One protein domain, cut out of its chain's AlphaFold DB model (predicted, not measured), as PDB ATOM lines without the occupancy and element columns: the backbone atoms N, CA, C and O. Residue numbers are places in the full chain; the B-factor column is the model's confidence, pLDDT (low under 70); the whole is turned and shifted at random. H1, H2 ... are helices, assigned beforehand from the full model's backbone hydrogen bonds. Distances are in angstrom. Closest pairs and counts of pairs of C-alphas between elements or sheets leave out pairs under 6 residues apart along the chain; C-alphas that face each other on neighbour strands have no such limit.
ATOM      1  N   VAL A  65     -10.150 -21.431 -34.734       94.88
ATOM      2  CA  VAL A  65      -9.360 -20.218 -34.470       94.88
ATOM      3  C   VAL A  65     -10.177 -18.965 -34.780       94.88
ATOM      4  O   VAL A  65     -10.211 -18.048 -33.962       94.88
ATOM      5  N   ALA A  66     -10.879 -18.925 -35.914       96.25
ATOM      6  CA  ALA A  66     -11.729 -17.796 -36.281       96.25
ATOM      7  C   ALA A  66     -12.872 -17.583 -35.274       96.25
ATOM      8  O   ALA A  66     -13.094 -16.453 -34.843       96.25
ATOM      9  N   ILE A  67     -13.550 -18.655 -34.848       94.81
ATOM     10  CA  ILE A  67     -14.594 -18.607 -33.817       94.81
ATOM     11  C   ILE A  67     -14.012 -18.064 -32.510       94.81
ATOM     12  O   ILE A  67     -14.570 -17.122 -31.957       94.81
ATOM     13  N   ILE A  68     -12.875 -18.595 -32.047       93.25
ATOM     14  CA  ILE A  68     -12.209 -18.138 -30.818       93.25
ATOM     15  C   ILE A  68     -11.835 -16.651 -30.919       93.25
ATOM     16  O   ILE A  68     -12.099 -15.879 -29.999       93.25
ATOM     17  N   CYS A  69     -11.275 -16.209 -32.044       94.25
ATOM     18  CA  CYS A  69     -10.968 -14.797 -32.269       94.25
ATOM     19  C   CYS A  69     -12.228 -13.923 -32.223       94.25
ATOM     20  O   CYS A  69     -12.237 -12.898 -31.544       94.25
ATOM     21  N   LEU A  70     -13.304 -14.333 -32.899       94.31
ATOM     22  CA  LEU A  70     -14.566 -13.592 -32.924       94.31
ATOM     23  C   LEU A  70     -15.197 -13.489 -31.532       94.31
ATOM     24  O   LEU A  70     -15.575 -12.389 -31.129       94.31
ATOM     25  N   ILE A  71     -15.264 -14.585 -30.768       91.56
ATOM     26  CA  ILE A  71     -15.817 -14.541 -29.405       91.56
ATOM     27  C   ILE A  71     -14.961 -13.664 -28.483       91.56
ATOM     28  O   ILE A  71     -15.516 -12.956 -27.646       91.56
ATOM     29  N   LEU A  72     -13.633 -13.637 -28.661       88.94
ATOM     30  CA  LEU A  72     -12.746 -12.759 -27.892       88.94
ATOM     31  C   LEU A  72     -12.943 -11.284 -28.260       88.94
ATOM     32  O   LEU A  72     -12.932 -10.434 -27.369       88.94
ATOM     33  N   ILE A  73     -13.156 -10.972 -29.541       92.69
ATOM     34  CA  ILE A  73     -13.473  -9.610 -29.996       92.69
ATOM     35  C   ILE A  73     -14.810  -9.156 -29.405       92.69
ATOM     36  O   ILE A  73     -14.886  -8.075 -28.823       92.69
ATOM     37  N   VAL A  74     -15.850  -9.993 -29.495       90.56
ATOM     38  CA  VAL A  74     -17.168  -9.708 -28.905       90.56
ATOM     39  C   VAL A  74     -17.051  -9.500 -27.396       90.56
ATOM     40  O   VAL A  74     -17.566  -8.515 -26.872       90.56
ATOM     41  N   SER A  75     -16.317 -10.370 -26.705       85.56
ATOM     42  CA  SER A  75     -16.067 -10.280 -25.265       85.56
ATOM     43  C   SER A  75     -15.394  -8.961 -24.870       85.56
ATOM     44  O   SER A  75     -15.857  -8.262 -23.965       85.56
ATOM     45  N   GLN A  76     -14.353  -8.556 -25.603       87.94
ATOM     46  CA  GLN A  76     -13.682  -7.275 -25.378       87.94
ATOM     47  C   GLN A  76     -14.601  -6.085 -25.656       87.94
ATOM     48  O   GLN A  76     -14.607  -5.133 -24.876       87.94
ATOM     49  N   LEU A  77     -15.418  -6.142 -26.711       91.44
ATOM     50  CA  LEU A  77     -16.372  -5.083 -27.028       91.44
ATOM     51  C   LEU A  77     -17.458  -4.953 -25.949       91.44
ATOM     52  O   LEU A  77     -17.784  -3.841 -25.532       91.44
ATOM     53  N   MET A  78     -17.984  -6.073 -25.447       87.75
ATOM     54  CA  MET A  78     -18.954  -6.097 -24.345       87.75
ATOM     55  C   MET A  78     -18.366  -5.544 -23.046       87.75
ATOM     56  O   MET A  78     -19.064  -4.850 -22.304       87.75
ATOM     57  N   LYS A  79     -17.086  -5.823 -22.777       84.06
ATOM     58  CA  LYS A  79     -16.372  -5.278 -21.620       84.06
ATOM     59  C   LYS A  79     -16.124  -3.774 -21.770       84.06
ATOM     60  O   LYS A  79     -16.421  -3.018 -20.855       84.06
ATOM     61  N   ALA A  80     -15.650  -3.329 -22.933       87.56
ATOM     62  CA  ALA A  80     -15.373  -1.916 -23.204       87.56
ATOM     63  C   ALA A  80     -16.640  -1.043 -23.211       87.56
ATOM     64  O   ALA A  80     -16.592   0.119 -22.821       87.56
ATOM     65  N   SER A  81     -17.779  -1.601 -23.628       91.81
ATOM     66  CA  SER A  81     -19.079  -0.911 -23.638       91.81
ATOM     67  C   SER A  81     -19.852  -1.003 -22.314       91.81
ATOM     68  O   SER A  81     -20.976  -0.505 -22.236       91.81
ATOM     69  N   GLY A  82     -19.295  -1.659 -21.287       87.88
ATOM     70  CA  GLY A  82     -19.952  -1.871 -19.989       87.88
ATOM     71  C   GLY A  82     -21.173  -2.802 -20.036       87.88
ATOM     72  O   GLY A  82     -21.899  -2.926 -19.050       87.88
ATOM     73  N   GLN A  83     -21.429  -3.467 -21.169       87.25
ATOM     74  CA  GLN A  83     -22.567  -4.381 -21.327       87.25
ATOM     75  C   GLN A  83     -22.421  -5.612 -20.436       87.25
ATOM     76  O   GLN A  83     -23.406  -6.068 -19.860       87.25
ATOM     77  N   LEU A  84     -21.193  -6.117 -20.284       83.19
ATOM     78  CA  LEU A  84     -20.913  -7.257 -19.411       83.19
ATOM     79  C   LEU A  84     -21.288  -6.927 -17.955       83.19
ATOM     80  O   LEU A  84     -22.054  -7.668 -17.341       83.19
ATOM     81  N   ASP A  85     -20.855  -5.774 -17.441       81.25
ATOM     82  CA  ASP A  85     -21.172  -5.333 -16.075       81.25
ATOM     83  C   ASP A  85     -22.674  -5.093 -15.880       81.25
ATOM     84  O   ASP A  85     -23.235  -5.395 -14.824       81.25
ATOM     85  N   ARG A  86     -23.363  -4.599 -16.915       85.25
ATOM     86  CA  ARG A  86     -24.817  -4.405 -16.891       85.25
ATOM     87  C   ARG A  86     -25.583  -5.728 -16.829       85.25
ATOM     88  O   ARG A  86     -26.555  -5.816 -16.081       85.25
ATOM     89  N   ILE A  87     -25.147  -6.749 -17.572       83.38
ATOM     90  CA  ILE A  87     -25.719  -8.105 -17.507       83.38
ATOM     91  C   ILE A  87     -25.529  -8.680 -16.103       83.38
ATOM     92  O   ILE A  87     -26.495  -9.133 -15.489       83.38
ATOM     93  N   VAL A  88     -24.306  -8.602 -15.573       79.06
ATOM     94  CA  VAL A  88     -23.966  -9.147 -14.253       79.06
ATOM     95  C   VAL A  88     -24.757  -8.449 -13.144       79.06
ATOM     96  O   VAL A  88     -25.411  -9.114 -12.346       79.06
ATOM     97  N   SER A  89     -24.764  -7.115 -13.110       78.31
ATOM     98  CA  SER A  89     -25.478  -6.345 -12.078       78.31
ATOM     99  C   SER A  89     -26.997  -6.530 -12.129       78.31
ATOM    100  O   SER A  89     -27.627  -6.676 -11.081       78.31
ATOM    101  N   SER A  90     -27.589  -6.593 -13.327       82.56
ATOM    102  CA  SER A  90     -29.027  -6.855 -13.485       82.56
ATOM    103  C   SER A  90     -29.399  -8.253 -12.998       82.56
ATOM    104  O   SER A  90     -30.450  -8.434 -12.389       82.56
ATOM    105  N   PHE A  91     -28.532  -9.242 -13.230       78.38
ATOM    106  CA  PHE A  91     -28.758 -10.601 -12.759       78.38
ATOM    107  C   PHE A  91     -28.622 -10.710 -11.232       78.38
ATOM    108  O   PHE A  91     -29.471 -11.315 -10.581       78.38
ATOM    109  N   VAL A  92     -27.613 -10.061 -10.640       72.94
ATOM    110  CA  VAL A  92     -27.452  -9.988  -9.175       72.94
ATOM    111  C   VAL A  92     -28.661  -9.323  -8.514       72.94
ATOM    112  O   VAL A  92     -29.112  -9.788  -7.477       72.94
ATOM    113  N   ALA A  93     -29.244  -8.288  -9.125       75.62
ATOM    114  CA  ALA A  93     -30.447  -7.646  -8.592       75.62
ATOM    115  C   ALA A  93     -31.668  -8.590  -8.516       75.62
ATOM    116  O   ALA A  93     -32.565  -8.371  -7.701       75.62
ATOM    117  N   ILE A  94     -31.706  -9.640  -9.344       79.25
ATOM    118  CA  ILE A  94     -32.760 -10.666  -9.323       79.25
ATOM    119  C   ILE A  94     -32.463 -11.727  -8.253       79.25
ATOM    120  O   ILE A  94     -33.382 -12.229  -7.605       79.25
ATOM    121  N   VAL A  95     -31.189 -12.062  -8.040       71.81
ATOM    122  CA  VAL A  95     -30.767 -13.083  -7.077       71.81
ATOM    123  C   VAL A  95     -30.486 -12.446  -5.715       71.81
ATOM    124  O   VAL A  95     -29.388 -11.984  -5.434       71.81
ATOM    125  N   GLN A  96     -31.500 -12.443  -4.849       65.38
ATOM    126  CA  GLN A  96     -31.448 -11.789  -3.532       65.38
ATOM    127  C   GLN A  96     -30.717 -12.598  -2.444       65.38
ATOM    128  O   GLN A  96     -30.388 -12.047  -1.396       65.38
ATOM    129  N   ASP A  97     -30.467 -13.892  -2.667       73.44
ATOM    130  CA  ASP A  97     -29.891 -14.792  -1.664       73.44
ATOM    131  C   ASP A  97     -28.393 -15.057  -1.890       73.44
ATOM    132  O   ASP A  97     -27.979 -15.525  -2.954       73.44
ATOM    133  N   ALA A  98     -27.575 -14.814  -0.861       66.06
ATOM    134  CA  ALA A  98     -26.115 -14.931  -0.917       66.06
ATOM    135  C   ALA A  98     -25.633 -16.360  -1.230       66.06
ATOM    136  O   ALA A  98     -24.639 -16.534  -1.942       66.06
ATOM    137  N   SER A  99     -26.356 -17.388  -0.763       70.62
ATOM    138  CA  SER A  99     -26.031 -18.784  -1.087       70.62
ATOM    139  C   SER A  99     -26.241 -19.073  -2.574       70.62
ATOM    140  O   SER A  99     -25.458 -19.801  -3.183       70.62
ATOM    141  N   THR A 100     -27.268 -18.474  -3.175       71.62
ATOM    142  CA  THR A 100     -27.567 -18.617  -4.604       71.62
ATOM    143  C   THR A 100     -26.578 -17.823  -5.466       71.62
ATOM    144  O   THR A 100     -26.087 -18.335  -6.474       71.62
ATOM    145  N   VAL A 101     -26.188 -16.614  -5.042       72.44
ATOM    146  CA  VAL A 101     -25.159 -15.800  -5.722       72.44
ATOM    147  C   VAL A 101     -23.819 -16.544  -5.806       72.44
ATOM    148  O   VAL A 101     -23.173 -16.515  -6.855       72.44
ATOM    149  N   SER A 102     -23.428 -17.270  -4.749       69.06
ATOM    150  CA  SER A 102     -22.174 -18.039  -4.709       69.06
ATOM    151  C   SER A 102     -22.083 -19.155  -5.753       69.06
ATOM    152  O   SER A 102     -20.973 -19.547  -6.097       69.06
ATOM    153  N   VAL A 103     -23.211 -19.687  -6.226       74.25
ATOM    154  CA  VAL A 103     -23.254 -20.763  -7.233       74.25
ATOM    155  C   VAL A 103     -23.435 -20.168  -8.627       74.25
ATOM    156  O   VAL A 103     -22.763 -20.544  -9.588       74.25
ATOM    157  N   VAL A 104     -24.365 -19.220  -8.751       75.75
ATOM    158  CA  VAL A 104     -24.817 -18.754 -10.062       75.75
ATOM    159  C   VAL A 104     -23.811 -17.799 -10.704       75.75
ATOM    160  O   VAL A 104     -23.669 -17.807 -11.924       75.75
ATOM    161  N   MET A 105     -23.063 -17.020  -9.920       73.50
ATOM    162  CA  MET A 105     -22.082 -16.078 -10.470       73.50
ATOM    163  C   MET A 105     -20.891 -16.768 -11.160       73.50
ATOM    164  O   MET A 105     -20.608 -16.413 -12.308       73.50
ATOM    165  N   PRO A 106     -20.228 -17.772 -10.547       75.31
ATOM    166  CA  PRO A 106     -19.239 -18.605 -11.233       75.31
ATOM    167  C   PRO A 106     -19.778 -19.248 -12.506       75.31
ATOM    168  O   PRO A 106     -19.126 -19.177 -13.544       75.31
ATOM    169  N   ALA A 107     -20.986 -19.819 -12.448       76.06
ATOM    170  CA  ALA A 107     -21.605 -20.479 -13.590       76.06
ATOM    171  C   ALA A 107     -21.880 -19.495 -14.737       76.06
ATOM    172  O   ALA A 107     -21.519 -19.766 -15.879       76.06
ATOM    173  N   LEU A 108     -22.450 -18.322 -14.443       74.62
ATOM    174  CA  LEU A 108     -22.692 -17.284 -15.445       74.62
ATOM    175  C   LEU A 108     -21.399 -16.786 -16.078       74.62
ATOM    176  O   LEU A 108     -21.340 -16.645 -17.293       74.62
ATOM    177  N   ILE A 109     -20.355 -16.550 -15.282       73.25
ATOM    178  CA  ILE A 109     -19.064 -16.089 -15.805       73.25
ATOM    179  C   ILE A 109     -18.341 -17.196 -16.568       73.25
ATOM    180  O   ILE A 109     -17.700 -16.909 -17.574       73.25
ATOM    181  N   GLY A 110     -18.492 -18.453 -16.153       74.19
ATOM    182  CA  GLY A 110     -18.006 -19.617 -16.891       74.19
ATOM    183  C   GLY A 110     -18.702 -19.810 -18.241       74.19
ATOM    184  O   GLY A 110     -18.083 -20.317 -19.173       74.19
ATOM    185  N   LEU A 111     -19.957 -19.364 -18.370       72.62
ATOM    186  CA  LEU A 111     -20.690 -19.318 -19.640       72.62
ATOM    187  C   LEU A 111     -20.294 -18.122 -20.521       72.62
ATOM    188  O   LEU A 111     -20.608 -18.117 -21.714       72.62
ATOM    189  N   LEU A 112     -19.619 -17.106 -19.973       69.31
ATOM    190  CA  LEU A 112     -19.120 -15.990 -20.768       69.31
ATOM    191  C   LEU A 112     -17.858 -16.408 -21.538       69.31
ATOM    192  O   LEU A 112     -17.003 -17.111 -20.997       69.31
ATOM    193  N   PRO A 113     -17.672 -15.923 -22.780       63.62
ATOM    194  CA  PRO A 113     -16.460 -16.154 -23.558       63.62
ATOM    195  C   PRO A 113     -15.320 -15.268 -23.028       63.62
ATOM    196  O   PRO A 113     -14.839 -14.357 -23.702       63.62
ATOM    197  N   MET A 114     -14.910 -15.485 -21.780       64.88
ATOM    198  CA  MET A 114     -13.748 -14.844 -21.178       64.88
ATOM    199  C   MET A 114     -12.675 -15.893 -20.877       64.88
ATOM    200  O   MET A 114     -12.955 -16.901 -20.226       64.88
ATOM    201  N   PRO A 115     -11.421 -15.674 -21.314       58.75
ATOM    202  CA  PRO A 115     -10.320 -16.515 -20.880       58.75
ATOM    203  C   PRO A 115     -10.120 -16.313 -19.370       58.75
ATOM    204  O   PRO A 115      -9.854 -15.202 -18.920       58.75
ATOM    205  N   GLY A 116     -10.255 -17.388 -18.589       61.53
ATOM    206  CA  GLY A 116     -10.014 -17.353 -17.141       61.53
ATOM    207  C   GLY A 116     -11.163 -17.837 -16.259       61.53
ATOM    208  O   GLY A 116     -11.309 -17.309 -15.160       61.53
ATOM    209  N   GLY A 117     -11.928 -18.851 -16.686       62.25
ATOM    210  CA  GLY A 117     -13.022 -19.436 -15.900       62.25
ATOM    211  C   GLY A 117     -12.651 -19.675 -14.434       62.25
ATOM    212  O   GLY A 117     -13.300 -19.123 -13.560       62.25
ATOM    213  N   ALA A 118     -11.541 -20.366 -14.144       63.28
ATOM    214  CA  ALA A 118     -11.061 -20.595 -12.771       63.28
ATOM    215  C   ALA A 118     -10.385 -19.372 -12.112       63.28
ATOM    216  O   ALA A 118     -10.414 -19.231 -10.893       63.28
ATOM    217  N   LEU A 119      -9.777 -18.486 -12.909       63.44
ATOM    218  CA  LEU A 119      -9.061 -17.302 -12.416       63.44
ATOM    219  C   LEU A 119     -10.028 -16.256 -11.836       63.44
ATOM    220  O   LEU A 119      -9.687 -15.571 -10.877       63.44
ATOM    221  N   PHE A 120     -11.227 -16.145 -12.418       62.47
ATOM    222  CA  PHE A 120     -12.262 -15.200 -11.992       62.47
ATOM    223  C   PHE A 120     -13.347 -15.835 -11.114       62.47
ATOM    224  O   PHE A 120     -13.859 -15.162 -10.228       62.47
ATOM    225  N   SER A 121     -13.676 -17.116 -11.296       66.75
ATOM    226  CA  SER A 121     -14.706 -17.785 -10.483       66.75
ATOM    227  C   SER A 121     -14.284 -18.013  -9.028       66.75
ATOM    228  O   SER A 121     -15.054 -17.711  -8.117       66.75
ATOM    229  N   ALA A 122     -13.043 -18.451  -8.787       70.31
ATOM    230  CA  ALA A 122     -12.533 -18.744  -7.448       70.31
ATOM    231  C   ALA A 122     -12.610 -17.547  -6.466       70.31
ATOM    232  O   ALA A 122     -13.182 -17.718  -5.385       70.31
ATOM    233  N   PRO A 123     -12.131 -16.325  -6.802       65.81
ATOM    234  CA  PRO A 123     -12.263 -15.173  -5.905       65.81
ATOM    235  C   PRO A 123     -13.719 -14.722  -5.707       65.81
ATOM    236  O   PRO A 123     -14.042 -14.111  -4.688       65.81
ATOM    237  N   MET A 124     -14.618 -15.029  -6.645       71.44
ATOM    238  CA  MET A 124     -16.034 -14.680  -6.522       71.44
ATOM    239  C   MET A 124     -16.786 -15.606  -5.573       71.44
ATOM    240  O   MET A 124     -17.555 -15.105  -4.753       71.44
ATOM    241  N   VAL A 125     -16.517 -16.916  -5.619       72.81
ATOM    242  CA  VAL A 125     -17.002 -17.858  -4.595       72.81
ATOM    243  C   VAL A 125     -16.477 -17.434  -3.227       72.81
ATOM    244  O   VAL A 125     -17.252 -17.313  -2.284       72.81
ATOM    245  N   GLU A 126     -15.181 -17.125  -3.124       71.62
ATOM    246  CA  GLU A 126     -14.555 -16.696  -1.870       71.62
ATOM    247  C   GLU A 126     -15.195 -15.424  -1.293       71.62
ATOM    248  O   GLU A 126     -15.471 -15.371  -0.096       71.62
ATOM    249  N   THR A 127     -15.496 -14.436  -2.140       70.81
ATOM    250  CA  THR A 127     -16.166 -13.194  -1.720       70.81
ATOM    251  C   THR A 127     -17.625 -13.442  -1.325       70.81
ATOM    252  O   THR A 127     -18.080 -12.914  -0.312       70.81
ATOM    253  N   ALA A 128     -18.356 -14.270  -2.079       67.75
ATOM    254  CA  ALA A 128     -19.759 -14.586  -1.802       67.75
ATOM    255  C   ALA A 128     -19.937 -15.371  -0.493       67.75
ATOM    256  O   ALA A 128     -20.926 -15.180   0.215       67.75
ATOM    257  N   VAL A 129     -18.965 -16.219  -0.140       70.50
ATOM    258  CA  VAL A 129     -18.993 -17.024   1.089       70.50
ATOM    259  C   VAL A 129     -18.124 -16.463   2.213       70.50
ATOM    260  O   VAL A 129     -17.972 -17.126   3.232       70.50
ATOM    261  N   ALA A 130     -17.580 -15.248   2.088       67.81
ATOM    262  CA  ALA A 130     -16.690 -14.648   3.092       67.81
ATOM    263  C   ALA A 130     -17.336 -14.505   4.490       67.81
ATOM    264  O   ALA A 130     -16.632 -14.496   5.496       67.81
ATOM    265  N   GLY A 131     -18.673 -14.437   4.563       64.19
ATOM    266  CA  GLY A 131     -19.446 -14.443   5.815       64.19
ATOM    267  C   GLY A 131     -19.847 -15.836   6.328       64.19
ATOM    268  O   GLY A 131     -20.411 -15.943   7.415       64.19
ATOM    269  N   CYS A 132     -19.560 -16.898   5.573       64.81
ATOM    270  CA  CYS A 132     -19.881 -18.284   5.901       64.81
ATOM    271  C   CYS A 132     -18.584 -19.070   6.141       64.81
ATOM    272  O   CYS A 132     -17.722 -19.161   5.268       64.81
ATOM    273  N   SER A 133     -18.440 -19.711   7.303       63.88
ATOM    274  CA  SER A 133     -17.299 -20.589   7.589       63.88
ATOM    275  C   SER A 133     -17.426 -21.920   6.829       63.88
ATOM    276  O   SER A 133     -17.758 -22.958   7.404       63.88
ATOM    277  N   LEU A 134     -17.221 -21.897   5.512       69.12
ATOM    278  CA  LEU A 134     -17.176 -23.094   4.674       69.12
ATOM    279  C   LEU A 134     -15.748 -23.640   4.608       69.12
ATOM    280  O   LEU A 134     -14.791 -22.887   4.411       69.12
ATOM    281  N   SER A 135     -15.614 -24.962   4.740       74.19
ATOM    282  CA  SER A 135     -14.347 -25.651   4.497       74.19
ATOM    283  C   SER A 135     -13.915 -25.494   3.038       74.19
ATOM    284  O   SER A 135     -14.741 -25.312   2.139       74.19
ATOM    285  N   GLN A 136     -12.608 -25.580   2.799       71.62
ATOM    286  CA  GLN A 136     -12.019 -25.420   1.469       71.62
ATOM    287  C   GLN A 136     -12.598 -26.427   0.459       71.62
ATOM    288  O   GLN A 136     -12.929 -26.038  -0.655       71.62
ATOM    289  N   ASP A 137     -12.864 -27.662   0.896       71.25
ATOM    290  CA  ASP A 137     -13.508 -28.703   0.085       71.25
ATOM    291  C   ASP A 137     -14.908 -28.298  -0.388       71.25
ATOM    292  O   ASP A 137     -15.275 -28.520  -1.543       71.25
ATOM    293  N   ARG A 138     -15.698 -27.660   0.490       68.44
ATOM    294  CA  ARG A 138     -17.023 -27.163   0.112       68.44
ATOM    295  C   ARG A 138     -16.917 -26.000  -0.856       68.44
ATOM    296  O   ARG A 138     -17.684 -25.994  -1.803       68.44
ATOM    297  N   LYS A 139     -15.970 -25.071  -0.672       70.44
ATOM    298  CA  LYS A 139     -15.732 -23.963  -1.617       70.44
ATOM    299  C   LYS A 139     -15.392 -24.477  -3.019       70.44
ATOM    300  O   LYS A 139     -15.898 -23.939  -3.995       70.44
ATOM    301  N   THR A 140     -14.585 -25.536  -3.115       70.44
ATOM    302  CA  THR A 140     -14.278 -26.188  -4.396       70.44
ATOM    303  C   THR A 140     -15.499 -26.875  -5.000       70.44
ATOM    304  O   THR A 140     -15.658 -26.828  -6.206       70.44
ATOM    305  N   ALA A 141     -16.379 -27.473  -4.191       69.62
ATOM    306  CA  ALA A 141     -17.592 -28.123  -4.693       69.62
ATOM    307  C   ALA A 141     -18.637 -27.144  -5.269       69.62
ATOM    308  O   ALA A 141     -19.484 -27.568  -6.050       69.62
ATOM    309  N   VAL A 142     -18.611 -25.867  -4.866       69.50
ATOM    310  CA  VAL A 142     -19.523 -24.833  -5.398       69.50
ATOM    311  C   VAL A 142     -18.989 -24.153  -6.666       69.50
ATOM    312  O   VAL A 142     -19.722 -23.382  -7.282       69.50
ATOM    313  N   ASN A 143     -17.727 -24.400  -7.028       62.25
ATOM    314  CA  ASN A 143     -17.042 -23.806  -8.178       62.25
ATOM    315  C   ASN A 143     -16.960 -24.788  -9.349       62.25
ATOM    316  O   ASN A 143     -17.195 -24.357 -10.497       62.25
TER     317      ASN A 143
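Overview. This is residues 65 to 143 of the 143 residues of an uncharacterized protein of Deltaproteobacteria bacterium (UniProt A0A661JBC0). A helical hairpin, H3 and H4, forms the middle of a flat, loosely joined set of five helices; H2 runs beside H3, H1 makes a corner with H2 at the far end, and short H5 lies near H4 at the other end. The printed part has 79 residues with five named helices, H1 to H5 in chain order, and no named strand: the class is all helix. It is only just loose, close to compact, with a radius of gyration of the C-alphas of 14.0 A and spans of 43 by 27 by 14 A.

Along the chain. Find C-alpha 65 at (-9.360, -20.218, -34.470); from there H1, residues 65 to 80, runs 22.3 A to C-alpha 80. Next come H2, residues 83 to 94, 17.0 A long, and H3, residues 98 to 111, 20.0 A long. H4, residues 117 to 128, begins at (-13.022, -19.436, -15.900) and is 16.4 A long. H5, residues 136 to 141, ends at C-alpha 141, (-17.592, -28.123, -4.693).

Arrangement. Look first at the hairpin: H3 and H4 touch, closest at the C-alphas of Pro 106 and Ser 121, 4.7 A, with a shallow tilt of 12 degrees, opposite ways. H2 is close to H3 but not clearly touching, the closest C-alphas being those of Val 92 and Val 101, 7.1 A. H1 and H2 are close but not clearly touching, with the C-alphas of Met 78 and Leu 84 closest at 5.4 A; their steep tilt of 69 degrees is only just short of about perpendicular. H5 is close to H4 but not clearly touching, closest at the C-alphas of Val 125 and Lys 139, 6.9 A. H1 and H3 are apart, for instance. In H1 and H5 every O i to N i+4 pair is within hydrogen-bond range; in H2 7 of 8, in H3 8 of 10, in H4 6 of 8.

Size, cuts and confidence. The C-alphas of Ala 66 and Ser 133, 44.3 A apart, are the two farthest apart. The printed part has no cut, and no link is long. The mean pLDDT of the printed part is 75.8; 24 residues are under 70, among them 112 to 121.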